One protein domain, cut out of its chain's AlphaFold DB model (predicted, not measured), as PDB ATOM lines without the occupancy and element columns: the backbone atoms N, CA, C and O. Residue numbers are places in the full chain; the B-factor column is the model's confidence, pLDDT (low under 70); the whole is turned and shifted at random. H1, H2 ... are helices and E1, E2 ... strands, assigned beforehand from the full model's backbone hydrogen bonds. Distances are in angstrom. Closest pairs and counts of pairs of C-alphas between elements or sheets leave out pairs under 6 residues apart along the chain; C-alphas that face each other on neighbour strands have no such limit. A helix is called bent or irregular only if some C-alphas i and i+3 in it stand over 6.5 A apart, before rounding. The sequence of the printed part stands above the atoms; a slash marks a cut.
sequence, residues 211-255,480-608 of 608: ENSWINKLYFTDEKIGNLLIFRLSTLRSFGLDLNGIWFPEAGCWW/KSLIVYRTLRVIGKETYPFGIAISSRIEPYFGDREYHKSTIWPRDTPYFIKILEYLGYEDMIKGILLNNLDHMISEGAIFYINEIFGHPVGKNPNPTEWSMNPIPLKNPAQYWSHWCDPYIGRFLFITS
ATOM      1  N   GLU A 211      30.415 -43.034  -5.102       85.38
ATOM      2  CA  GLU A 211      31.016 -41.714  -4.951       85.38
ATOM      3  C   GLU A 211      29.911 -40.651  -4.757       85.38
ATOM      4  O   GLU A 211      28.933 -40.624  -5.502       85.38
ATOM      5  N   ASN A 212      30.054 -39.813  -3.720       89.44
ATOM      6  CA  ASN A 212      29.005 -38.915  -3.208       89.44
ATOM      7  C   ASN A 212      29.377 -37.418  -3.243       89.44
ATOM      8  O   ASN A 212      28.624 -36.592  -2.733       89.44
ATOM      9  N   SER A 213      30.517 -37.032  -3.822       91.06
ATOM     10  CA  SER A 213      30.952 -35.625  -3.889       91.06
ATOM     11  C   SER A 213      30.001 -34.745  -4.704       91.06
ATOM     12  O   SER A 213      29.893 -33.551  -4.429       91.06
ATOM     13  N   TRP A 214      29.244 -35.334  -5.635       93.38
ATOM     14  CA  TRP A 214      28.188 -34.654  -6.391       93.38
ATOM     15  C   TRP A 214      27.083 -34.067  -5.499       93.38
ATOM     16  O   TRP A 214      26.490 -33.061  -5.876       93.38
ATOM     17  N   ILE A 215      26.830 -34.635  -4.311       94.88
ATOM     18  CA  ILE A 215      25.804 -34.138  -3.376       94.88
ATOM     19  C   ILE A 215      26.140 -32.715  -2.914       94.88
ATOM     20  O   ILE A 215      25.245 -31.891  -2.760       94.88
ATOM     21  N   ASN A 216      27.428 -32.397  -2.758       92.00
ATOM     22  CA  ASN A 216      27.875 -31.083  -2.290       92.00
ATOM     23  C   ASN A 216      27.574 -29.952  -3.285       92.00
ATOM     24  O   ASN A 216      27.666 -28.785  -2.916       92.00
ATOM     25  N   LYS A 217      27.227 -30.291  -4.534       91.31
ATOM     26  CA  LYS A 217      26.871 -29.337  -5.593       91.31
ATOM     27  C   LYS A 217      25.370 -29.035  -5.637       91.31
ATOM     28  O   LYS A 217      24.892 -28.407  -6.579       91.31
ATOM     29  N   LEU A 218      24.601 -29.562  -4.686       95.88
ATOM     30  CA  LEU A 218      23.146 -29.552  -4.732       95.88
ATOM     31  C   LEU A 218      22.561 -28.714  -3.602       95.88
ATOM     32  O   LEU A 218      22.912 -28.865  -2.434       95.88
ATOM     33  N   TYR A 219      21.608 -27.867  -3.970       95.62
ATOM     34  CA  TYR A 219      20.755 -27.142  -3.045       95.62
ATOM     35  C   TYR A 219      19.314 -27.633  -3.186       95.62
ATOM     36  O   TYR A 219      18.773 -27.693  -4.293       95.62
ATOM     37  N   PHE A 220      18.677 -27.960  -2.065       96.56
ATOM     38  CA  PHE A 220      17.306 -28.460  -2.031       96.56
ATOM     39  C   PHE A 220      16.367 -27.431  -1.413       96.56
ATOM     40  O   PHE A 220      16.702 -26.768  -0.436       96.56
ATOM     41  N   THR A 221      15.168 -27.319  -1.983       93.75
ATOM     42  CA  THR A 221      14.126 -26.400  -1.477       93.75
ATOM     43  C   THR A 221      13.500 -26.843  -0.159       93.75
ATOM     44  O   THR A 221      12.999 -26.011   0.590       93.75
ATOM     45  N   ASP A 222      13.523 -28.146   0.107       95.31
ATOM     46  CA  ASP A 222      12.957 -28.791   1.284       95.31
ATOM     47  C   ASP A 222      13.868 -29.964   1.665       95.31
ATOM     48  O   ASP A 222      14.285 -30.735   0.799       95.31
ATOM     49  N   GLU A 223      14.197 -30.096   2.948       94.44
ATOM     50  CA  GLU A 223      15.149 -31.099   3.439       94.44
ATOM     51  C   GLU A 223      14.626 -32.535   3.276       94.44
ATOM     52  O   GLU A 223      15.363 -33.438   2.867       94.44
ATOM     53  N   LYS A 224      13.335 -32.763   3.551       94.69
ATOM     54  CA  LYS A 224      12.716 -34.092   3.445       94.69
ATOM     55  C   LYS A 224      12.678 -34.539   1.988       94.69
ATOM     56  O   LYS A 224      13.057 -35.673   1.689       94.69
ATOM     57  N   ILE A 225      12.258 -33.655   1.086       96.94
ATOM     58  CA  ILE A 225      12.271 -33.907  -0.360       96.94
ATOM     59  C   ILE A 225      13.706 -34.056  -0.871       96.94
ATOM     60  O   ILE A 225      13.974 -34.954  -1.669       96.94
ATOM     61  N   GLY A 226      14.640 -33.247  -0.368       97.25
ATOM     62  CA  GLY A 226      16.058 -33.327  -0.707       97.25
ATOM     63  C   GLY A 226      16.662 -34.696  -0.409       97.25
ATOM     64  O   GLY A 226      17.281 -35.297  -1.284       97.25
ATOM     65  N   ASN A 227      16.382 -35.260   0.768       96.31
ATOM     66  CA  ASN A 227      16.825 -36.611   1.124       96.31
ATOM     67  C   ASN A 227      16.276 -37.690   0.172       96.31
ATOM     68  O   ASN A 227      17.008 -38.598  -0.226       96.31
ATOM     69  N   LEU A 228      15.009 -37.585  -0.243       97.81
ATOM     70  CA  LEU A 228      14.427 -38.515  -1.218       97.81
ATOM     71  C   LEU A 228      15.060 -38.365  -2.604       97.81
ATOM     72  O   LEU A 228      15.308 -39.365  -3.276       97.81
ATOM     73  N   LEU A 229      15.365 -37.135  -3.021       98.12
ATOM     74  CA  LEU A 229      16.058 -36.878  -4.280       98.12
ATOM     75  C   LEU A 229      17.487 -37.411  -4.273       98.12
ATOM     76  O   LEU A 229      17.912 -37.970  -5.281       98.12
ATOM     77  N   ILE A 230      18.198 -37.323  -3.146       97.88
ATOM     78  CA  ILE A 230      19.509 -37.962  -2.992       97.88
ATOM     79  C   ILE A 230      19.378 -39.470  -3.215       97.88
ATOM     80  O   ILE A 230      20.120 -40.018  -4.025       97.88
ATOM     81  N   PHE A 231      18.398 -40.137  -2.590       97.62
ATOM     82  CA  PHE A 231      18.185 -41.569  -2.822       97.62
ATOM     83  C   PHE A 231      17.880 -41.885  -4.289       97.62
ATOM     84  O   PHE A 231      18.484 -42.804  -4.839       97.62
ATOM     85  N   ARG A 232      17.013 -41.095  -4.936       97.94
ATOM     86  CA  ARG A 232      16.669 -41.256  -6.356       97.94
ATOM     87  C   ARG A 232      17.889 -41.098  -7.271       97.94
ATOM     88  O   ARG A 232      18.086 -41.908  -8.174       97.94
ATOM     89  N   LEU A 233      18.711 -40.075  -7.044       97.94
ATOM     90  CA  LEU A 233      19.926 -39.813  -7.824       97.94
ATOM     91  C   LEU A 233      20.991 -40.895  -7.585       97.94
ATOM     92  O   LEU A 233      21.619 -41.366  -8.537       97.94
ATOM     93  N   SER A 234      21.154 -41.357  -6.344       97.19
ATOM     94  CA  SER A 234      22.033 -42.484  -6.023       97.19
ATOM     95  C   SER A 234      21.602 -43.769  -6.740       97.19
ATOM     96  O   SER A 234      22.443 -44.462  -7.321       97.19
ATOM     97  N   THR A 235      20.306 -44.091  -6.761       97.00
ATOM     98  CA  THR A 235      19.818 -45.278  -7.478       97.00
ATOM     99  C   THR A 235      19.845 -45.112  -8.995       97.00
ATOM    100  O   THR A 235      20.110 -46.095  -9.686       97.00
ATOM    101  N   LEU A 236      19.718 -43.892  -9.534       97.62
ATOM    102  CA  LEU A 236      19.959 -43.631 -10.960       97.62
ATOM    103  C   LEU A 236      21.391 -44.021 -11.371       97.62
ATOM    104  O   LEU A 236      21.579 -44.686 -12.387       97.62
ATOM    105  N   ARG A 237      22.400 -43.686 -10.549       94.56
ATOM    106  CA  ARG A 237      23.808 -44.079 -10.784       94.56
ATOM    107  C   ARG A 237      24.042 -45.590 -10.722       94.56
ATOM    108  O   ARG A 237      25.081 -46.053 -11.181       94.56
ATOM    109  N   SER A 238      23.117 -46.348 -10.130       94.62
ATOM    110  CA  SER A 238      23.241 -47.804  -9.985       94.62
ATOM    111  C   SER A 238      22.875 -48.588 -11.250       94.62
ATOM    112  O   SER A 238      23.211 -49.769 -11.337       94.62
ATOM    113  N   PHE A 239      22.229 -47.946 -12.233       95.56
ATOM    114  CA  PHE A 239      22.049 -48.508 -13.571       95.56
ATOM    115  C   PHE A 239      23.367 -48.404 -14.353       95.56
ATOM    116  O   PHE A 239      23.944 -47.323 -14.509       95.56
ATOM    117  N   GLY A 240      23.865 -49.536 -14.836       93.19
ATOM    118  CA  GLY A 240      25.123 -49.622 -15.556       93.19
ATOM    119  C   GLY A 240      25.658 -51.047 -15.631       93.19
ATOM    120  O   GLY A 240      26.247 -51.558 -14.678       93.19
ATOM    121  N   LEU A 241      25.545 -51.650 -16.806       92.12
ATOM    122  CA  LEU A 241      26.345 -52.785 -17.237       92.12
ATOM    123  C   LEU A 241      27.718 -52.302 -17.711       92.12
ATOM    124  O   LEU A 241      27.874 -51.184 -18.207       92.12
ATOM    125  N   ASP A 242      28.708 -53.177 -17.573       90.38
ATOM    126  CA  ASP A 242      30.005 -53.024 -18.222       90.38
ATOM    127  C   ASP A 242      30.037 -53.859 -19.507       90.38
ATOM    128  O   ASP A 242      30.064 -55.095 -19.460       90.38
ATOM    129  N   LEU A 243      29.995 -53.177 -20.653       90.19
ATOM    130  CA  LEU A 243      30.148 -53.769 -21.978       90.19
ATOM    131  C   LEU A 243      31.566 -53.503 -22.492       90.19
ATOM    132  O   LEU A 243      31.788 -52.615 -23.311       90.19
ATOM    133  N   ASN A 244      32.532 -54.287 -22.007       87.00
ATOM    134  CA  ASN A 244      33.948 -54.197 -22.390       87.00
ATOM    135  C   ASN A 244      34.555 -52.795 -22.176       87.00
ATOM    136  O   ASN A 244      35.200 -52.244 -23.070       87.00
ATOM    137  N   GLY A 245      34.344 -52.209 -20.997       89.19
ATOM    138  CA  GLY A 245      34.826 -50.874 -20.639       89.19
ATOM    139  C   GLY A 245      33.889 -49.738 -21.056       89.19
ATOM    140  O   GLY A 245      34.231 -48.572 -20.862       89.19
ATOM    141  N   ILE A 246      32.711 -50.050 -21.603       93.38
ATOM    142  CA  ILE A 246      31.679 -49.070 -21.950       93.38
ATOM    143  C   ILE A 246      30.539 -49.180 -20.941       93.38
ATOM    144  O   ILE A 246      29.954 -50.249 -20.760       93.38
ATOM    145  N   TRP A 247      30.205 -48.056 -20.306       95.69
ATOM    146  CA  TRP A 247      29.011 -47.956 -19.473       95.69
ATOM    147  C   TRP A 247      27.760 -48.026 -20.352       95.69
ATOM    148  O   TRP A 247      27.610 -47.239 -21.289       95.69
ATOM    149  N   PHE A 248      26.867 -48.961 -20.038       95.88
ATOM    150  CA  PHE A 248      25.579 -49.109 -20.707       95.88
ATOM    151  C   PHE A 248      24.489 -49.319 -19.652       95.88
ATOM    152  O   PHE A 248      24.507 -50.356 -18.992       95.88
ATOM    153  N   PRO A 249      23.534 -48.395 -19.460       96.25
ATOM    154  CA  PRO A 249      22.466 -48.602 -18.490       96.25
ATOM    155  C   PRO A 249      21.545 -49.738 -18.955       96.25
ATOM    156  O   PRO A 249      21.010 -49.700 -20.062       96.25
ATOM    157  N   GLU A 250      21.375 -50.774 -18.132       95.62
ATOM    158  CA  GLU A 250      20.374 -51.808 -18.394       95.62
ATOM    159  C   GLU A 250      18.948 -51.241 -18.374       95.62
ATOM    160  O   GLU A 250      18.684 -50.256 -17.685       95.62
ATOM    161  N   ALA A 251      18.015 -51.898 -19.074       96.38
ATOM    162  CA  ALA A 251      16.608 -51.483 -19.096       96.38
ATOM    163  C   ALA A 251      15.983 -51.454 -17.697       96.38
ATOM    164  O   ALA A 251      15.248 -50.527 -17.362       96.38
ATOM    165  N   GLY A 252      16.309 -52.443 -16.862       95.94
ATOM    166  CA  GLY A 252      15.675 -52.610 -15.566       95.94
ATOM    167  C   GLY A 252      16.358 -53.621 -14.650       95.94
ATOM    168  O   GLY A 252      17.516 -53.988 -14.848       95.94
ATOM    169  N   CYS A 253      15.665 -54.049 -13.595       94.69
ATOM    170  CA  CYS A 253      16.096 -55.179 -12.774       94.69
ATOM    171  C   CYS A 253      15.538 -56.511 -13.299       94.69
ATOM    172  O   CYS A 253      14.762 -56.560 -14.257       94.69
ATOM    173  N   TRP A 254      15.967 -57.602 -12.679       93.44
ATOM    174  CA  TRP A 254      15.543 -58.963 -12.971       93.44
ATOM    175  C   TRP A 254      15.790 -59.337 -14.432       93.44
ATOM    176  O   TRP A 254      16.904 -59.158 -14.922       93.44
ATOM    177  N   TRP A 255      14.773 -59.845 -15.132       89.25
ATOM    178  CA  TRP A 255      14.848 -60.249 -16.539       89.25
ATOM    179  C   TRP A 255      15.182 -59.092 -17.499       89.25
ATOM    180  O   TRP A 255      15.599 -59.346 -18.626       89.25
ATOM    181  N   LYS A 480      -6.544 -34.655 -20.847       97.75
ATOM    182  CA  LYS A 480      -7.123 -34.747 -19.500       97.75
ATOM    183  C   LYS A 480      -7.745 -36.104 -19.175       97.75
ATOM    184  O   LYS A 480      -7.689 -36.501 -18.015       97.75
ATOM    185  N   SER A 481      -8.294 -36.820 -20.159       96.69
ATOM    186  CA  SER A 481      -8.857 -38.158 -19.930       96.69
ATOM    187  C   SER A 481      -7.800 -39.247 -19.731       96.69
ATOM    188  O   SER A 481      -8.148 -40.341 -19.304       96.69
ATOM    189  N   LEU A 482      -6.530 -38.973 -20.048       98.25
ATOM    190  CA  LEU A 482      -5.410 -39.885 -19.808       98.25
ATOM    191  C   LEU A 482      -4.752 -39.660 -18.443       98.25
ATOM    192  O   LEU A 482      -3.973 -40.506 -18.014       98.25
ATOM    193  N   ILE A 483      -5.010 -38.534 -17.764       98.44
ATOM    194  CA  ILE A 483      -4.353 -38.222 -16.489       98.44
ATOM    195  C   ILE A 483      -4.786 -39.234 -15.435       98.44
ATOM    196  O   ILE A 483      -5.970 -39.372 -15.129       98.44
ATOM    197  N   VAL A 484      -3.799 -39.874 -14.817       98.38
ATOM    198  CA  VAL A 484      -4.021 -40.782 -13.697       98.38
ATOM    199  C   VAL A 484      -3.597 -40.101 -12.410       98.38
ATOM    200  O   VAL A 484      -2.522 -39.510 -12.332       98.38
ATOM    201  N   TYR A 485      -4.461 -40.176 -11.403       98.25
ATOM    202  CA  TYR A 485      -4.252 -39.572 -10.094       98.25
ATOM    203  C   TYR A 485      -3.833 -40.630  -9.077       98.25
ATOM    204  O   TYR A 485      -4.252 -41.786  -9.150       98.25
ATOM    205  N   ARG A 486      -3.007 -40.215  -8.119       98.00
ATOM    206  CA  ARG A 486      -2.551 -41.034  -6.997       98.00
ATOM    207  C   ARG A 486      -2.536 -40.175  -5.738       98.00
ATOM    208  O   ARG A 486      -2.142 -39.006  -5.782       98.00
ATOM    209  N   THR A 487      -2.971 -40.759  -4.633       98.19
ATOM    210  CA  THR A 487      -2.920 -40.158  -3.302       98.19
ATOM    211  C   THR A 487      -1.594 -40.502  -2.636       98.19
ATOM    212  O   THR A 487      -1.187 -41.668  -2.618       98.19
ATOM    213  N   LEU A 488      -0.923 -39.486  -2.096       98.00
ATOM    214  CA  LEU A 488       0.322 -39.642  -1.345       98.00
ATOM    215  C   LEU A 488       0.100 -40.523  -0.101       98.00
ATOM    216  O   LEU A 488      -0.937 -40.416   0.554       98.00
ATOM    217  N   ARG A 489       1.068 -41.397   0.216       95.44
ATOM    218  CA  ARG A 489       1.002 -42.354   1.341       95.44
ATOM    219  C   ARG A 489       1.957 -42.011   2.486       95.44
ATOM    220  O   ARG A 489       1.658 -42.303   3.641       95.44
ATOM    221  N   VAL A 490       3.132 -41.464   2.175       95.81
ATOM    222  CA  VAL A 490       4.251 -41.289   3.118       95.81
ATOM    223  C   VAL A 490       4.646 -39.822   3.265       95.81
ATOM    224  O   VAL A 490       4.924 -39.358   4.377       95.81
ATOM    225  N   ILE A 491       4.702 -39.070   2.165       95.94
ATOM    226  CA  ILE A 491       5.148 -37.671   2.214       95.94
ATOM    227  C   ILE A 491       4.011 -36.679   2.476       95.94
ATOM    228  O   ILE A 491       4.301 -35.586   2.956       95.94
ATOM    229  N   GLY A 492       2.760 -37.077   2.228       95.06
ATOM    230  CA  GLY A 492       1.549 -36.261   2.371       95.06
ATOM    231  C   GLY A 492       0.279 -37.117   2.336       95.06
ATOM    232  O   GLY A 492       0.364 -38.339   2.467       95.06
ATOM    233  N   LYS A 493      -0.886 -36.480   2.161       95.88
ATOM    234  CA  LYS A 493      -2.210 -37.140   2.040       95.88
ATOM    235  C   LYS A 493      -3.030 -36.643   0.845       95.88
ATOM    236  O   LYS A 493      -4.175 -37.042   0.656       95.88
ATOM    237  N   GLU A 494      -2.468 -35.728   0.070       97.25
ATOM    238  CA  GLU A 494      -3.109 -35.083  -1.061       97.25
ATOM    239  C   GLU A 494      -3.163 -36.024  -2.268       97.25
ATOM    240  O   GLU A 494      -2.302 -36.889  -2.458       97.25
ATOM    241  N   THR A 495      -4.170 -35.828  -3.114       97.81
ATOM    242  CA  THR A 495      -4.285 -36.507  -4.405       97.81
ATOM    243  C   THR A 495      -3.778 -35.585  -5.500       97.81
ATOM    244  O   THR A 495      -4.374 -34.545  -5.776       97.81
ATOM    245  N   TYR A 496      -2.698 -35.994  -6.156       98.06
ATOM    246  CA  TYR A 496      -2.130 -35.285  -7.298       98.06
ATOM    247  C   TYR A 496      -2.151 -36.170  -8.546       98.06
ATOM    248  O   TYR A 496      -2.304 -37.393  -8.443       98.06
ATOM    249  N   PRO A 497      -1.972 -35.589  -9.740       98.12
ATOM    250  CA  PRO A 497      -1.602 -36.368 -10.909       98.12
ATOM    251  C   PRO A 497      -0.333 -37.179 -10.627       98.12
ATOM    252  O   PRO A 497       0.562 -36.728  -9.914       98.12
ATOM    253  N   PHE A 498      -0.278 -38.390 -11.160       98.06
ATOM    254  CA  PHE A 498       0.848 -39.317 -11.050       98.06
ATOM    255  C   PHE A 498       1.599 -39.439 -12.380       98.06
ATOM    256  O   PHE A 498       2.826 -39.479 -12.405       98.06
ATOM    257  N   GLY A 499       0.843 -39.453 -13.478       97.69
ATOM    258  CA  GLY A 499       1.319 -39.615 -14.846       97.69
ATOM    259  C   GLY A 499       0.131 -39.705 -15.803       97.69
ATOM    260  O   GLY A 499      -0.967 -39.239 -15.481       97.69
ATOM    261  N   ILE A 500       0.340 -40.329 -16.961       98.19
ATOM    262  CA  ILE A 500      -0.711 -40.564 -17.957       98.19
ATOM    263  C   ILE A 500      -0.816 -42.046 -18.328       98.19
ATOM    264  O   ILE A 500       0.186 -42.759 -18.364       98.19
ATOM    265  N   ALA A 501      -2.035 -42.506 -18.590       98.19
ATOM    266  CA  ALA A 501      -2.297 -43.820 -19.161       98.19
ATOM    267  C   ALA A 501      -1.952 -43.851 -20.657       98.19
ATOM    268  O   ALA A 501      -1.997 -42.815 -21.329       98.19
ATOM    269  N   ILE A 502      -1.659 -45.044 -21.185       97.19
ATOM    270  CA  ILE A 502      -1.409 -45.227 -22.621       97.19
ATOM    271  C   ILE A 502      -2.619 -44.827 -23.443       97.19
ATOM    272  O   ILE A 502      -2.449 -44.209 -24.483       97.19
ATOM    273  N   SER A 503      -3.823 -45.195 -23.017       95.69
ATOM    274  CA  SER A 503      -5.057 -44.868 -23.722       95.69
ATOM    275  C   SER A 503      -6.167 -44.552 -22.728       95.69
ATOM    276  O   SER A 503      -6.003 -44.682 -21.516       95.69
ATOM    277  N   SER A 504      -7.325 -44.150 -23.246       93.31
ATOM    278  CA  SER A 504      -8.531 -43.948 -22.433       93.31
ATOM    279  C   SER A 504      -9.184 -45.254 -21.953       93.31
ATOM    280  O   SER A 504     -10.167 -45.206 -21.213       93.31
ATOM    281  N   ARG A 505      -8.667 -46.423 -22.357       93.62
ATOM    282  CA  ARG A 505      -9.182 -47.727 -21.924       93.62
ATOM    283  C   ARG A 505      -8.811 -47.983 -20.469       93.62
ATOM    284  O   ARG A 505      -7.638 -47.914 -20.106       93.62
ATOM    285  N   ILE A 506      -9.800 -48.361 -19.664       95.56
ATOM    286  CA  ILE A 506      -9.636 -48.672 -18.242       95.56
ATOM    287  C   ILE A 506     -10.105 -50.107 -17.998       95.56
ATOM    288  O   ILE A 506     -11.297 -50.381 -17.868       95.56
ATOM    289  N   GLU A 507      -9.149 -51.024 -17.931       96.31
ATOM    290  CA  GLU A 507      -9.341 -52.461 -17.790       96.31
ATOM    291  C   GLU A 507      -8.344 -53.006 -16.754       96.31
ATOM    292  O   GLU A 507      -7.263 -52.437 -16.556       96.31
ATOM    293  N   PRO A 508      -8.669 -54.105 -16.052       96.94
ATOM    294  CA  PRO A 508      -7.686 -54.759 -15.213       96.94
ATOM    295  C   PRO A 508      -6.566 -55.349 -16.068       96.94
ATOM    296  O   PRO A 508      -6.825 -56.125 -16.977       96.94
ATOM    297  N   TYR A 509      -5.313 -55.045 -15.730       97.25
ATOM    298  CA  TYR A 509      -4.165 -55.706 -16.349       97.25
ATOM    299  C   TYR A 509      -4.167 -57.210 -16.058       97.25
ATOM    300  O   TYR A 509      -4.147 -57.583 -14.880       97.25
ATOM    301  N   PHE A 510      -4.121 -58.040 -17.099       96.38
ATOM    302  CA  PHE A 510      -3.930 -59.486 -16.987       96.38
ATOM    303  C   PHE A 510      -2.619 -59.925 -17.646       96.38
ATOM    304  O   PHE A 510      -1.901 -60.753 -17.081       96.38
ATOM    305  N   GLY A 511      -2.258 -59.316 -18.779       94.25
ATOM    306  CA  GLY A 511      -0.994 -59.583 -19.456       94.25
ATOM    307  C   GLY A 511      -0.772 -58.726 -20.700       94.25
ATOM    308  O   GLY A 511      -1.033 -57.522 -20.709       94.25
ATOM    309  N   ASP A 512      -0.259 -59.345 -21.761       91.81
ATOM    310  CA  ASP A 512       0.252 -58.644 -22.951       91.81
ATOM    311  C   ASP A 512      -0.814 -57.853 -23.723       91.81
ATOM    312  O   ASP A 512      -0.496 -56.872 -24.403       91.81
ATOM    313  N   ARG A 513      -2.090 -58.238 -23.586       92.44
ATOM    314  CA  ARG A 513      -3.217 -57.527 -24.200       92.44
ATOM    315  C   ARG A 513      -3.417 -56.139 -23.615       92.44
ATOM    316  O   ARG A 513      -3.658 -55.200 -24.374       92.44
ATOM    317  N   GLU A 514      -3.295 -56.004 -22.302       95.56
ATOM    318  CA  GLU A 514      -3.458 -54.725 -21.614       95.56
ATOM    319  C   GLU A 514      -2.137 -53.947 -21.524       95.56
ATOM    320  O   GLU A 514      -2.168 -52.729 -21.368       95.56
ATOM    321  N   TYR A 515      -0.991 -54.623 -21.673       95.81
ATOM    322  CA  TYR A 515       0.358 -54.080 -21.470       95.81
ATOM    323  C   TYR A 515       0.639 -52.751 -22.180       95.81
ATOM    324  O   TYR A 515       1.132 -51.824 -21.539       95.81
ATOM    325  N   HIS A 516       0.249 -52.631 -23.453       95.62
ATOM    326  CA  HIS A 516       0.347 -51.391 -24.236       95.62
ATOM    327  C   HIS A 516      -1.022 -50.766 -24.552       95.62
ATOM    328  O   HIS A 516      -1.212 -50.177 -25.614       95.62
ATOM    329  N   LYS A 517      -2.017 -50.946 -23.674       92.81
ATOM    330  CA  LYS A 517      -3.373 -50.403 -23.876       92.81
ATOM    331  C   LYS A 517      -3.950 -49.771 -22.619       92.81
ATOM    332  O   LYS A 517      -4.333 -48.607 -22.656       92.81
ATOM    333  N   SER A 518      -4.014 -50.522 -21.523       95.31
ATOM    334  CA  SER A 518      -4.693 -50.118 -20.284       95.31
ATOM    335  C   SER A 518      -3.739 -50.122 -19.089       95.31
ATOM    336  O   SER A 518      -3.968 -50.736 -18.046       95.31
ATOM    337  N   THR A 519      -2.608 -49.454 -19.274       97.62
ATOM    338  CA  THR A 519      -1.551 -49.305 -18.274       97.62
ATOM    339  C   THR A 519      -1.059 -47.865 -18.245       97.62
ATOM    340  O   THR A 519      -1.258 -47.085 -19.181       97.62
ATOM    341  N   ILE A 520      -0.411 -47.511 -17.143       98.25
ATOM    342  CA  ILE A 520       0.294 -46.250 -16.945       98.25
ATOM    343  C   ILE A 520       1.786 -46.532 -17.040       98.25
ATOM    344  O   ILE A 520       2.309 -47.347 -16.277       98.25
ATOM    345  N   TRP A 521       2.462 -45.825 -17.938       97.69
ATOM    346  CA  TRP A 521       3.902 -45.928 -18.136       97.69
ATOM    347  C   TRP A 521       4.578 -44.647 -17.648       97.69
ATOM    348  O   TRP A 521       4.457 -43.604 -18.295       97.69
ATOM    349  N   PRO A 522       5.329 -44.674 -16.533       98.00
ATOM    350  CA  PRO A 522       6.014 -43.484 -16.043       98.00
ATOM    351  C   PRO A 522       6.984 -42.872 -17.061       98.00
ATOM    352  O   PRO A 522       7.227 -41.667 -16.979       98.00
ATOM    353  N   ARG A 523       7.476 -43.647 -18.045       97.31
ATOM    354  CA  ARG A 523       8.317 -43.151 -19.153       97.31
ATOM    355  C   ARG A 523       7.657 -42.075 -20.021       97.31
ATOM    356  O   ARG A 523       8.359 -41.264 -20.612       97.31
ATOM    357  N   ASP A 524       6.325 -42.030 -20.078       98.19
ATOM    358  CA  ASP A 524       5.580 -41.006 -20.825       98.19
ATOM    359  C   ASP A 524       5.492 -39.674 -20.061       98.19
ATOM    360  O   ASP A 524       5.247 -38.609 -20.634       98.19
ATOM    361  N   THR A 525       5.715 -39.708 -18.746       98.44
ATOM    362  CA  THR A 525       5.500 -38.562 -17.855       98.44
ATOM    363  C   THR A 525       6.397 -37.359 -18.173       98.44
ATOM    364  O   THR A 525       5.871 -36.246 -18.181       98.44
ATOM    365  N   PRO A 526       7.696 -37.503 -18.512       98.56
ATOM    366  CA  PRO A 526       8.528 -36.368 -18.925       98.56
ATOM    367  C   PRO A 526       7.989 -35.627 -20.157       98.56
ATOM    368  O   PRO A 526       8.087 -34.402 -20.236       98.56
ATOM    369  N   TYR A 527       7.381 -36.344 -21.105       98.81
ATOM    370  CA  TYR A 527       6.760 -35.735 -22.284       98.81
ATOM    371  C   TYR A 527       5.502 -34.952 -21.913       98.81
ATOM    372  O   TYR A 527       5.302 -33.833 -22.394       98.81
ATOM    373  N   PHE A 528       4.692 -35.503 -21.005       98.81
ATOM    374  CA  PHE A 528       3.537 -34.804 -20.456       98.81
ATOM    375  C   PHE A 528       3.940 -33.546 -19.672       98.81
ATOM    376  O   PHE A 528       3.361 -32.483 -19.896       98.81
ATOM    377  N   ILE A 529       4.977 -33.628 -18.829       98.88
ATOM    378  CA  ILE A 529       5.523 -32.479 -18.088       98.88
ATOM    379  C   ILE A 529       5.917 -31.353 -19.048       98.88
ATOM    380  O   ILE A 529       5.505 -30.224 -18.821       98.88
ATOM    381  N   LYS A 530       6.600 -31.639 -20.162       98.69
ATOM    382  CA  LYS A 530       6.959 -30.612 -21.164       98.69
ATOM    383  C   LYS A 530       5.752 -29.872 -21.749       98.69
ATOM    384  O   LYS A 530       5.823 -28.674 -22.014       98.69
ATOM    385  N   ILE A 531       4.628 -30.565 -21.944       98.81
ATOM    386  CA  ILE A 531       3.380 -29.923 -22.388       98.81
ATOM    387  C   ILE A 531       2.812 -29.041 -21.269       98.81
ATOM    388  O   ILE A 531       2.396 -27.913 -21.532       98.81
ATOM    389  N   LEU A 532       2.823 -29.518 -20.021       98.81
ATOM    390  CA  LEU A 532       2.404 -28.720 -18.864       98.81
ATOM    391  C   LEU A 532       3.280 -27.476 -18.679       98.81
ATOM    392  O   LEU A 532       2.747 -26.408 -18.388       98.81
ATOM    393  N   GLU A 533       4.592 -27.591 -18.898       98.50
ATOM    394  CA  GLU A 533       5.548 -26.479 -18.861       98.50
ATOM    395  C   GLU A 533       5.195 -25.430 -19.913       98.50
ATOM    396  O   GLU A 533       5.044 -24.254 -19.587       98.50
ATOM    397  N   TYR A 534       4.967 -25.863 -21.156       98.56
ATOM    398  CA  TYR A 534       4.552 -24.982 -22.249       98.56
ATOM    399  C   TYR A 534       3.228 -24.251 -21.955       98.56
ATOM    400  O   TYR A 534       3.026 -23.100 -22.361       98.56
ATOM    401  N   LEU A 535       2.318 -24.900 -21.225       98.56
ATOM    402  CA  LEU A 535       1.030 -24.331 -20.820       98.56
ATOM    403  C   LEU A 535       1.082 -23.535 -19.502       98.56
ATOM    404  O   LEU A 535       0.128 -22.812 -19.212       98.56
ATOM    405  N   GLY A 536       2.177 -23.611 -18.741       98.12
ATOM    406  CA  GLY A 536       2.355 -22.919 -17.460       98.12
ATOM    407  C   GLY A 536       1.666 -23.584 -16.259       98.12
ATOM    408  O   GLY A 536       1.343 -22.899 -15.291       98.12
ATOM    409  N   TYR A 537       1.419 -24.898 -16.294       98.31
ATOM    410  CA  TYR A 537       0.751 -25.643 -15.213       98.31
ATOM    411  C   TYR A 537       1.724 -26.160 -14.139       98.31
ATOM    412  O   TYR A 537       1.824 -27.361 -13.890       98.31
ATOM    413  N   GLU A 538       2.431 -25.245 -13.477       98.06
ATOM    414  CA  GLU A 538       3.514 -25.576 -12.538       98.06
ATOM    415  C   GLU A 538       3.056 -26.377 -11.303       98.06
ATOM    416  O   GLU A 538       3.723 -27.335 -10.911       98.06
ATOM    417  N   ASP A 539       1.890 -26.075 -10.724       98.12
ATOM    418  CA  ASP A 539       1.367 -26.826  -9.567       98.12
ATOM    419  C   ASP A 539       1.081 -28.290  -9.913       98.12
ATOM    420  O   ASP A 539       1.323 -29.202  -9.119       98.12
ATOM    421  N   MET A 540       0.615 -28.528 -11.140       98.50
ATOM    422  CA  MET A 540       0.358 -29.870 -11.643       98.50
ATOM    423  C   MET A 540       1.660 -30.662 -11.787       98.50
ATOM    424  O   MET A 540       1.712 -31.833 -11.406       98.50
ATOM    425  N   ILE A 541       2.718 -30.011 -12.280       98.81
ATOM    426  CA  ILE A 541       4.052 -30.606 -12.396       98.81
ATOM    427  C   ILE A 541       4.581 -30.965 -11.008       98.81
ATOM    428  O   ILE A 541       4.960 -32.112 -10.784       98.81
ATOM    429  N   LYS A 542       4.542 -30.037 -10.045       98.38
ATOM    430  CA  LYS A 542       4.970 -30.311  -8.662       98.38
ATOM    431  C   LYS A 542       4.217 -31.489  -8.050       98.38
ATOM    432  O   LYS A 542       4.845 -32.348  -7.434       98.38
ATOM    433  N   GLY A 543       2.906 -31.572  -8.283       98.44
ATOM    434  CA  GLY A 543       2.086 -32.712  -7.875       98.44
ATOM    435  C   GLY A 543       2.597 -34.047  -8.429       98.44
ATOM    436  O   GLY A 543       2.781 -34.985  -7.657       98.44
ATOM    437  N   ILE A 544       2.905 -34.114  -9.732       98.75
ATOM    438  CA  ILE A 544       3.476 -35.304 -10.399       98.75
ATOM    439  C   ILE A 544       4.806 -35.718  -9.765       98.75
ATOM    440  O   ILE A 544       5.014 -36.895  -9.454       98.75
ATOM    441  N   LEU A 545       5.704 -34.753  -9.566       98.69
ATOM    442  CA  LEU A 545       7.036 -34.980  -9.006       98.69
ATOM    443  C   LEU A 545       6.962 -35.533  -7.574       98.69
ATOM    444  O   LEU A 545       7.602 -36.536  -7.262       98.69
ATOM    445  N   LEU A 546       6.126 -34.936  -6.720       98.44
ATOM    446  CA  LEU A 546       5.905 -35.416  -5.353       98.44
ATOM    447  C   LEU A 546       5.336 -36.839  -5.336       98.44
ATOM    448  O   LEU A 546       5.798 -37.687  -4.574       98.44
ATOM    449  N   ASN A 547       4.381 -37.133  -6.215       98.00
ATOM    450  CA  ASN A 547       3.760 -38.452  -6.302       98.00
ATOM    451  C   ASN A 547       4.748 -39.564  -6.679       98.00
ATOM    452  O   ASN A 547       4.685 -40.663  -6.127       98.00
ATOM    453  N   ASN A 548       5.680 -39.273  -7.589       98.06
ATOM    454  CA  ASN A 548       6.720 -40.222  -7.983       98.06
ATOM    455  C   ASN A 548       7.749 -40.447  -6.855       98.06
ATOM    456  O   ASN A 548       8.166 -41.585  -6.640       98.06
ATOM    457  N   LEU A 549       8.106 -39.408  -6.082       98.12
ATOM    458  CA  LEU A 549       8.950 -39.563  -4.885       98.12
ATOM    459  C   LEU A 549       8.259 -40.346  -3.763       98.12
ATOM    460  O   LEU A 549       8.911 -41.117  -3.062       98.12
ATOM    461  N   ASP A 550       6.953 -40.162  -3.586       98.31
ATOM    462  CA  ASP A 550       6.172 -40.905  -2.599       98.31
ATOM    463  C   ASP A 550       6.041 -42.386  -2.965       98.31
ATOM    464  O   ASP A 550       6.247 -43.253  -2.114       98.31
ATOM    465  N   HIS A 551       5.748 -42.685  -4.237       97.31
ATOM    466  CA  HIS A 551       5.675 -44.058  -4.734       97.31
ATOM    467  C   HIS A 551       6.950 -44.839  -4.385       97.31
ATOM    468  O   HIS A 551       6.854 -45.871  -3.720       97.31
ATOM    469  N   MET A 552       8.109 -44.253  -4.693       97.00
ATOM    470  CA  MET A 552       9.453 -44.801  -4.488       97.00
ATOM    471  C   MET A 552       9.752 -45.303  -3.057       97.00
ATOM    472  O   MET A 552      10.670 -46.096  -2.856       97.00
ATOM    473  N   ILE A 553       9.020 -44.835  -2.044       97.19
ATOM    474  CA  ILE A 553       9.194 -45.254  -0.640       97.19
ATOM    475  C   ILE A 553       7.957 -45.944  -0.052       97.19
ATOM    476  O   ILE A 553       7.990 -46.437   1.077       97.19
ATOM    477  N   SER A 554       6.847 -45.976  -0.785       96.31
ATOM    478  CA  SER A 554       5.563 -46.465  -0.273       96.31
ATOM    479  C   SER A 554       5.256 -47.914  -0.656       96.31
ATOM    480  O   SER A 554       4.544 -48.588   0.090       96.31
ATOM    481  N   GLU A 555       5.800 -48.408  -1.767       95.50
ATOM    482  CA  GLU A 555       5.495 -49.717  -2.361       95.50
ATOM    483  C   GLU A 555       6.553 -50.100  -3.409       95.50
ATOM    484  O   GLU A 555       7.358 -49.257  -3.800       95.50
ATOM    485  N   GLY A 556       6.562 -51.357  -3.862       95.12
ATOM    486  CA  GLY A 556       7.493 -51.820  -4.895       95.12
ATOM    487  C   GLY A 556       8.949 -51.889  -4.416       95.12
ATOM    488  O   GLY A 556       9.224 -52.096  -3.230       95.12
ATOM    489  N   ALA A 557       9.902 -51.754  -5.343       96.75
ATOM    490  CA  ALA A 557      11.319 -51.688  -4.991       96.75
ATOM    491  C   ALA A 557      11.658 -50.302  -4.428       96.75
ATOM    492  O   ALA A 557      11.606 -49.295  -5.133       96.75
ATOM    493  N   ILE A 558      12.037 -50.263  -3.152       97.88
ATOM    494  CA  ILE A 558      12.344 -49.011  -2.462       97.88
ATOM    495  C   ILE A 558      13.494 -48.284  -3.166       97.88
ATOM    496  O   ILE A 558      14.519 -48.891  -3.462       97.88
ATOM    497  N   PHE A 559      13.325 -46.978  -3.387       98.12
ATOM    498  CA  PHE A 559      14.230 -46.092  -4.138       98.12
ATOM    499  C   PHE A 559      14.203 -46.230  -5.667       98.12
ATOM    500  O   PHE A 559      14.975 -45.549  -6.347       98.12
ATOM    501  N   TYR A 560      13.281 -47.023  -6.212       98.00
ATOM    502  CA  TYR A 560      13.080 -47.188  -7.650       98.00
ATOM    503  C   TYR A 560      11.628 -46.906  -8.060       98.00
ATOM    504  O   TYR A 560      10.762 -46.669  -7.220       98.00
ATOM    505  N   ILE A 561      11.388 -46.871  -9.372       97.06
ATOM    506  CA  ILE A 561      10.064 -46.722  -9.982       97.06
ATOM    507  C   ILE A 561       9.786 -47.950 -10.846       97.06
ATOM    508  O   ILE A 561      10.644 -48.356 -11.642       97.06
ATOM    509  N   ASN A 562       8.577 -48.495 -10.721       96.38
ATOM    510  CA  ASN A 562       8.092 -49.577 -11.569       96.38
ATOM    511  C   ASN A 562       8.093 -49.208 -13.063       96.38
ATOM    512  O   ASN A 562       7.938 -48.052 -13.466       96.38
ATOM    513  N   GLU A 563       8.209 -50.231 -13.901       96.56
ATOM    514  CA  GLU A 563       8.038 -50.126 -15.347       96.56
ATOM    515  C   GLU A 563       6.625 -49.669 -15.716       96.56
ATOM    516  O   GLU A 563       6.472 -48.701 -16.459       96.56
ATOM    517  N   ILE A 564       5.607 -50.333 -15.156       97.06
ATOM    518  CA  ILE A 564       4.200 -50.035 -15.412       97.06
ATOM    519  C   ILE A 564       3.347 -50.065 -14.152       97.06
ATOM    520  O   ILE A 564       3.659 -50.729 -13.159       97.06
ATOM    521  N   PHE A 565       2.204 -49.393 -14.248       98.25
ATOM    522  CA  PHE A 565       1.115 -49.505 -13.293       98.25
ATOM    523  C   PHE A 565      -0.183 -49.890 -13.994       98.25
ATOM    524  O   PHE A 565      -0.447 -49.485 -15.125       98.25
ATOM    525  N   GLY A 566      -1.014 -50.657 -13.300       97.88
ATOM    526  CA  GLY A 566      -2.375 -50.965 -13.715       97.88
ATOM    527  C   GLY A 566      -3.372 -49.981 -13.121       97.88
ATOM    528  O   GLY A 566      -3.141 -49.393 -12.058       97.88
ATOM    529  N   HIS A 567      -4.520 -49.852 -13.776       97.75
ATOM    530  CA  HIS A 567      -5.660 -49.166 -13.182       97.75
ATOM    531  C   HIS A 567      -6.203 -49.954 -11.972       97.75
ATOM    532  O   HIS A 567      -6.218 -51.191 -12.004       97.75
ATOM    533  N   PRO A 568      -6.682 -49.269 -10.917       97.06
ATOM    534  CA  PRO A 568      -7.259 -49.884  -9.721       97.06
ATOM    535  C   PRO A 568      -8.700 -50.360  -9.968       97.06
ATOM    536  O   PRO A 568      -9.636 -49.940  -9.292       97.06
ATOM    537  N   VAL A 569      -8.897 -51.194 -10.990       96.88
ATOM    538  CA  VAL A 569     -10.215 -51.667 -11.430       96.88
ATOM    539  C   VAL A 569     -10.356 -53.180 -11.325       96.88
ATOM    540  O   VAL A 569      -9.387 -53.927 -11.435       96.88
ATOM    541  N   GLY A 570     -11.601 -53.615 -11.129       96.00
ATOM    542  CA  GLY A 570     -11.976 -54.988 -10.798       96.00
ATOM    543  C   GLY A 570     -11.962 -55.251  -9.291       96.00
ATOM    544  O   GLY A 570     -11.925 -54.321  -8.487       96.00
ATOM    545  N   LYS A 571     -12.071 -56.521  -8.890       97.56
ATOM    546  CA  LYS A 571     -12.318 -56.879  -7.490       97.56
ATOM    547  C   LYS A 571     -11.010 -57.175  -6.754       97.56
ATOM    548  O   LYS A 571     -10.361 -58.191  -6.996       97.56
ATOM    549  N   ASN A 572     -10.638 -56.289  -5.838       97.75
ATOM    550  CA  ASN A 572      -9.475 -56.455  -4.971       97.75
ATOM    551  C   ASN A 572      -9.764 -57.472  -3.847       97.75
ATOM    552  O   ASN A 572     -10.770 -57.308  -3.150       97.75
ATOM    553  N   PRO A 573      -8.921 -58.503  -3.640       97.19
ATOM    554  CA  PRO A 573      -9.123 -59.476  -2.568       97.19
ATOM    555  C   PRO A 573      -8.921 -58.916  -1.154       97.19
ATOM    556  O   PRO A 573      -9.527 -59.447  -0.228       97.19
ATOM    557  N   ASN A 574      -8.104 -57.872  -0.973       97.31
ATOM    558  CA  ASN A 574      -7.788 -57.298   0.341       97.31
ATOM    559  C   ASN A 574      -7.735 -55.760   0.266       97.31
ATOM    560  O   ASN A 574      -6.649 -55.182   0.297       97.31
ATOM    561  N   PRO A 575      -8.883 -55.078   0.124       96.94
ATOM    562  CA  PRO A 575      -8.902 -53.631  -0.033       96.94
ATOM    563  C   PRO A 575      -8.431 -52.892   1.227       96.94
ATOM    564  O   PRO A 575      -8.723 -53.280   2.358       96.94
ATOM    565  N   THR A 576      -7.751 -51.776   1.001       95.19
ATOM    566  CA  THR A 576      -7.281 -50.800   1.982       95.19
ATOM    567  C   THR A 576      -7.758 -49.401   1.577       95.19
ATOM    568  O   THR A 576      -8.299 -49.201   0.487       95.19
ATOM    569  N   GLU A 577      -7.523 -48.392   2.418       92.38
ATOM    570  CA  GLU A 577      -7.799 -46.989   2.063       92.38
ATOM    571  C   GLU A 577      -6.986 -46.502   0.841       92.38
ATOM    572  O   GLU A 577      -7.377 -45.550   0.170       92.38
ATOM    573  N   TRP A 578      -5.888 -47.194   0.504       93.69
ATOM    574  CA  TRP A 578      -4.989 -46.861  -0.604       93.69
ATOM    575  C   TRP A 578      -5.284 -47.647  -1.884       93.69
ATOM    576  O   TRP A 578      -4.614 -47.434  -2.894       93.69
ATOM    577  N   SER A 579      -6.283 -48.535  -1.889       96.62
ATOM    578  CA  SER A 579      -6.562 -49.409  -3.037       96.62
ATOM    579  C   SER A 579      -6.937 -48.662  -4.314       96.62
ATOM    580  O   SER A 579      -6.807 -49.237  -5.390       96.62
ATOM    581  N   MET A 580      -7.354 -47.397  -4.212       97.06
ATOM    582  CA  MET A 580      -7.658 -46.539  -5.362       97.06
ATOM    583  C   MET A 580      -6.415 -45.933  -6.028       97.06
ATOM    584  O   MET A 580      -6.538 -45.295  -7.070       97.06
ATOM    585  N   ASN A 581      -5.220 -46.117  -5.463       98.12
ATOM    586  CA  ASN A 581      -3.984 -45.748  -6.144       98.12
ATOM    587  C   ASN A 581      -3.677 -46.732  -7.284       98.12
ATOM    588  O   ASN A 581      -3.967 -47.925  -7.130       98.12
ATOM    589  N   PRO A 582      -3.008 -46.284  -8.366       98.12
ATOM    590  CA  PRO A 582      -2.468 -47.172  -9.392       98.12
ATOM    591  C   PRO A 582      -1.702 -48.352  -8.786       98.12
ATOM    592  O   PRO A 582      -1.054 -48.229  -7.739       98.12
ATOM    593  N   ILE A 583      -1.819 -49.507  -9.431       97.81
ATOM    594  CA  ILE A 583      -1.276 -50.770  -8.930       97.81
ATOM    595  C   ILE A 583       0.108 -50.962  -9.555       97.81
ATOM    596  O   ILE A 583       0.161 -51.050 -10.778       97.81
ATOM    597  N   PRO A 584       1.211 -51.026  -8.791       96.62
ATOM    598  CA  PRO A 584       2.524 -51.343  -9.354       96.62
ATOM    599  C   PRO A 584       2.518 -52.757  -9.951       96.62
ATOM    600  O   PRO A 584       2.016 -53.701  -9.340       96.62
ATOM    601  N   LEU A 585       3.044 -52.897 -11.166       95.06
ATOM    602  CA  LEU A 585       3.062 -54.153 -11.911       95.06
ATOM    603  C   LEU A 585       4.432 -54.376 -12.557       95.06
ATOM    604  O   LEU A 585       5.227 -53.443 -12.700       95.06
ATOM    605  N   LYS A 586       4.671 -55.622 -12.982       92.19
ATOM    606  CA  LYS A 586       5.860 -56.047 -13.736       92.19
ATOM    607  C   LYS A 586       7.154 -55.596 -13.045       92.19
ATOM    608  O   LYS A 586       7.268 -55.689 -11.823       92.19
ATOM    609  N   ASN A 587       8.152 -55.184 -13.820       93.06
ATOM    610  CA  ASN A 587       9.485 -54.911 -13.324       93.06
ATOM    611  C   ASN A 587       9.489 -53.737 -12.314       93.06
ATOM    612  O   ASN A 587       9.049 -52.638 -12.658       93.06
ATOM    613  N   PRO A 588       9.979 -53.927 -11.075       94.06
ATOM    614  CA  PRO A 588       9.873 -52.926 -10.016       94.06
ATOM    615  C   PRO A 588      10.934 -51.824 -10.088       94.06
ATOM    616  O   PRO A 588      10.842 -50.852  -9.344       94.06
ATOM    617  N   ALA A 589      11.928 -51.954 -10.968       96.44
ATOM    618  CA  ALA A 589      12.901 -50.905 -11.228       96.44
ATOM    619  C   ALA A 589      13.218 -50.823 -12.717       96.44
ATOM    620  O   ALA A 589      13.874 -51.712 -13.262       96.44
ATOM    621  N   GLN A 590      12.790 -49.736 -13.354       97.25
ATOM    622  CA  GLN A 590      12.975 -49.518 -14.785       97.25
ATOM    623  C   GLN A 590      13.677 -48.189 -15.066       97.25
ATOM    624  O   GLN A 590      13.256 -47.128 -14.599       97.25
ATOM    625  N   TYR A 591      14.737 -48.243 -15.867       98.25
ATOM    626  CA  TYR A 591      15.648 -47.133 -16.112       98.25
ATOM    627  C   TYR A 591      14.959 -45.935 -16.776       98.25
ATOM    628  O   TYR A 591      15.037 -44.820 -16.262       98.25
ATOM    629  N   TRP A 592      14.194 -46.151 -17.854       97.50
ATOM    630  CA  TRP A 592      13.474 -45.064 -18.538       97.50
ATOM    631  C   TRP A 592      12.315 -44.452 -17.725       97.50
ATOM    632  O   TRP A 592      11.837 -43.365 -18.047       97.50
ATOM    633  N   SER A 593      11.892 -45.109 -16.638       97.94
ATOM    634  CA  SER A 593      10.892 -44.611 -15.681       97.94
ATOM    635  C   SER A 593      11.553 -43.815 -14.548       97.94
ATOM    636  O   SER A 593      10.884 -43.099 -13.800       97.94
ATOM    637  N   HIS A 594      12.879 -43.909 -14.420       98.12
ATOM    638  CA  HIS A 594      13.666 -43.317 -13.340       98.12
ATOM    639  C   HIS A 594      14.259 -41.951 -13.721       98.12
ATOM    640  O   HIS A 594      15.432 -41.659 -13.497       98.12
ATOM    641  N   TRP A 595      13.442 -41.088 -14.324       98.06
ATOM    642  CA  TRP A 595      13.833 -39.743 -14.766       98.06
ATOM    643  C   TRP A 595      14.018 -38.759 -13.598       98.06
ATOM    644  O   TRP A 595      13.323 -38.837 -12.580       98.06
ATOM    645  N   CYS A 596      14.950 -37.819 -13.740       98.50
ATOM    646  CA  CYS A 596      15.369 -36.891 -12.689       98.50
ATOM    647  C   CYS A 596      15.507 -35.437 -13.177       98.50
ATOM    648  O   CYS A 596      15.381 -34.528 -12.357       98.50
ATOM    649  N   ASP A 597      15.682 -35.192 -14.483       98.56
ATOM    650  CA  ASP A 597      15.787 -33.825 -15.026       98.56
ATOM    651  C   ASP A 597      14.601 -32.917 -14.627       98.56
ATOM    652  O   ASP A 597      14.851 -31.785 -14.215       98.56
ATOM    653  N   PRO A 598      13.327 -33.376 -14.638       98.25
ATOM    654  CA  PRO A 598      12.187 -32.535 -14.258       98.25
ATOM    655  C   PRO A 598      12.226 -31.931 -12.842       98.25
ATOM    656  O   PRO A 598      11.503 -30.968 -12.584       98.25
ATOM    657  N   TYR A 599      13.037 -32.473 -11.923       98.50
ATOM    658  CA  TYR A 599      13.180 -31.941 -10.561       98.50
ATOM    659  C   TYR A 599      14.118 -30.726 -10.482       98.50
ATOM    660  O   TYR A 599      14.028 -29.951  -9.518       98.50
ATOM    661  N   ILE A 600      15.007 -30.558 -11.468       97.88
ATOM    662  CA  ILE A 600      15.960 -29.447 -11.533       97.88
ATOM    663  C   ILE A 600      15.192 -28.136 -11.744       97.88
ATOM    664  O   ILE A 600      14.298 -28.046 -12.580       97.88
ATOM    665  N   GLY A 601      15.524 -27.113 -10.958       95.69
ATOM    666  CA  GLY A 601      14.850 -25.814 -10.964       95.69
ATOM    667  C   GLY A 601      13.529 -25.778 -10.187       95.69
ATOM    668  O   GLY A 601      12.925 -24.712 -10.080       95.69
ATOM    669  N   ARG A 602      13.081 -26.915  -9.632       96.25
ATOM    670  CA  ARG A 602      11.819 -27.025  -8.875       96.25
ATOM    671  C   ARG A 602      12.034 -27.419  -7.428       96.25
ATOM    672  O   ARG A 602      11.651 -26.677  -6.531       96.25
ATOM    673  N   PHE A 603      12.650 -28.579  -7.217       97.25
ATOM    674  CA  PHE A 603      12.955 -29.107  -5.886       97.25
ATOM    675  C   PHE A 603      14.455 -29.161  -5.607       97.25
ATOM    676  O   PHE A 603      14.859 -29.169  -4.442       97.25
ATOM    677  N   LEU A 604      15.253 -29.160  -6.675       96.38
ATOM    678  CA  LEU A 604      16.702 -29.237  -6.659       96.38
ATOM    679  C   LEU A 604      17.311 -28.146  -7.546       96.38
ATOM    680  O   LEU A 604      16.857 -27.934  -8.668       96.38
ATOM    681  N   PHE A 605      18.380 -27.516  -7.073       96.75
ATOM    682  CA  PHE A 605      19.184 -26.547  -7.811       96.75
ATOM    683  C   PHE A 605      20.653 -26.969  -7.788       96.75
ATOM    684  O   PHE A 605      21.134 -27.509  -6.793       96.75
ATOM    685  N   ILE A 606      21.358 -26.722  -8.890       93.75
ATOM    686  CA  ILE A 606      22.787 -27.015  -9.028       93.75
ATOM    687  C   ILE A 606      23.553 -25.745  -8.659       93.75
ATOM    688  O   ILE A 606      23.297 -24.685  -9.235       93.75
ATOM    689  N   THR A 607      24.451 -25.833  -7.684       87.75
ATOM    690  CA  THR A 607      25.333 -24.728  -7.304       87.75
ATOM    691  C   THR A 607      26.493 -24.636  -8.291       87.75
ATOM    692  O   THR A 607      27.034 -25.665  -8.694       87.75
ATOM    693  N   SER A 608      26.849 -23.409  -8.673       67.44
ATOM    694  CA  SER A 608      27.969 -23.095  -9.572       67.44
ATOM    695  C   SER A 608      29.326 -23.496  -9.016       67.44
ATOM    696  O   SER A 608      29.519 -23.244  -7.802       67.44
TER     697      SER A 608
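This is residues 211 to 255 and 480 to 608 of the 608 residues of the protein "GDE_C domain-containing protein" of Candidatus Verstraetearchaeota archaeon (UniProt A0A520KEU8). A helical hairpin, H4 and H5, and a strand hairpin, E4 and E5, packed on it chiefly through E5, make the core; H2 meets H5 from another side. Around these lie three small two-stranded sheets, E1 with E8, E2 with E3 and E6 with E7, and long loops. The printed part has 174 residues, under half of them in named elements, in the order H1 E1 H2 E2 E3 E4 E5 H3 H4 H5 E6 E7 E8; the four sheets are antiparallel and the class is mixed, helices and strands. It is compact and rounded, with a radius of gyration of the C-alphas of 16.5 A and spans of 50 by 42 by 33 A.

H1, residues 213 to 217, is close to but not clearly touching H2, residues 223 to 236; the C-alphas of Ile 215 and Ile 230 are closest, 7.4 A. E1, residues 218 to 220, is antiparallel to E8, residues 604 to 606, with N 605 and O 219 at 2.8 A. E2, residues 241 to 243, and E3, residues 246 to 248, form a hairpin, with N 241 and O 248 at 2.7 A. E4, residues 483 to 487, and E5, residues 495 to 500, form a hairpin, with N 498 and O 484 at 2.8 A. H3, residues 512 to 515, touches no helix. H4, residues 522 to 535, and H5, residues 538 to 554, form a helical hairpin and touch at a shallow tilt of 20 degrees, opposite ways; the C-alphas of Ile 529 and Ile 541 are closest, 6.2 A. The closest C-alphas of E5 and H5, Phe 498 and Ile 544, are 4.8 A apart, and those of E5 and H4, Gly 499 and Thr 525, 5.3 A. H2 and H5 only just touch, with 3 pairs of C-alphas within 8 A, Leu 228 and Leu 549 closest at 6.7 A. E6, residues 564 to 566, and E7, residues 583 to 585, form a hairpin, with N 566 and O 583 at 2.8 A. Each O i to N i+4 pair is within hydrogen-bond range in H2, 8 of 10 in H4, 12 of 13 in H5 and 0 of 1 in H1, which has 2 of 2 O i to N i+3 pairs within range; H3 is too short for an i+4 pair.

H1 begins at C-alpha 213, (30.952, -35.625, -3.889). H2 is 19.7 A long, E4 13.4 A, E5 14.6 A, H4 20.4 A and H5 24.3 A. H4 is irregular, but only just: C-alphas 523 and 526 are 6.8 A apart. E8 ends at C-alpha 606, (22.787, -27.015, -9.028).

The C-alphas farthest apart, those of Lys 571 and Ser 608, are 52.6 A apart. Residues 256 to 479 are not printed, and C-alphas 255 and 480 are 33.8 A apart across this cut. The links E5 to H3, E6 to E7 and E7 to E8 are long. Mean pLDDT of the printed part is 96.1; residue 608, the chain's last, is under 70.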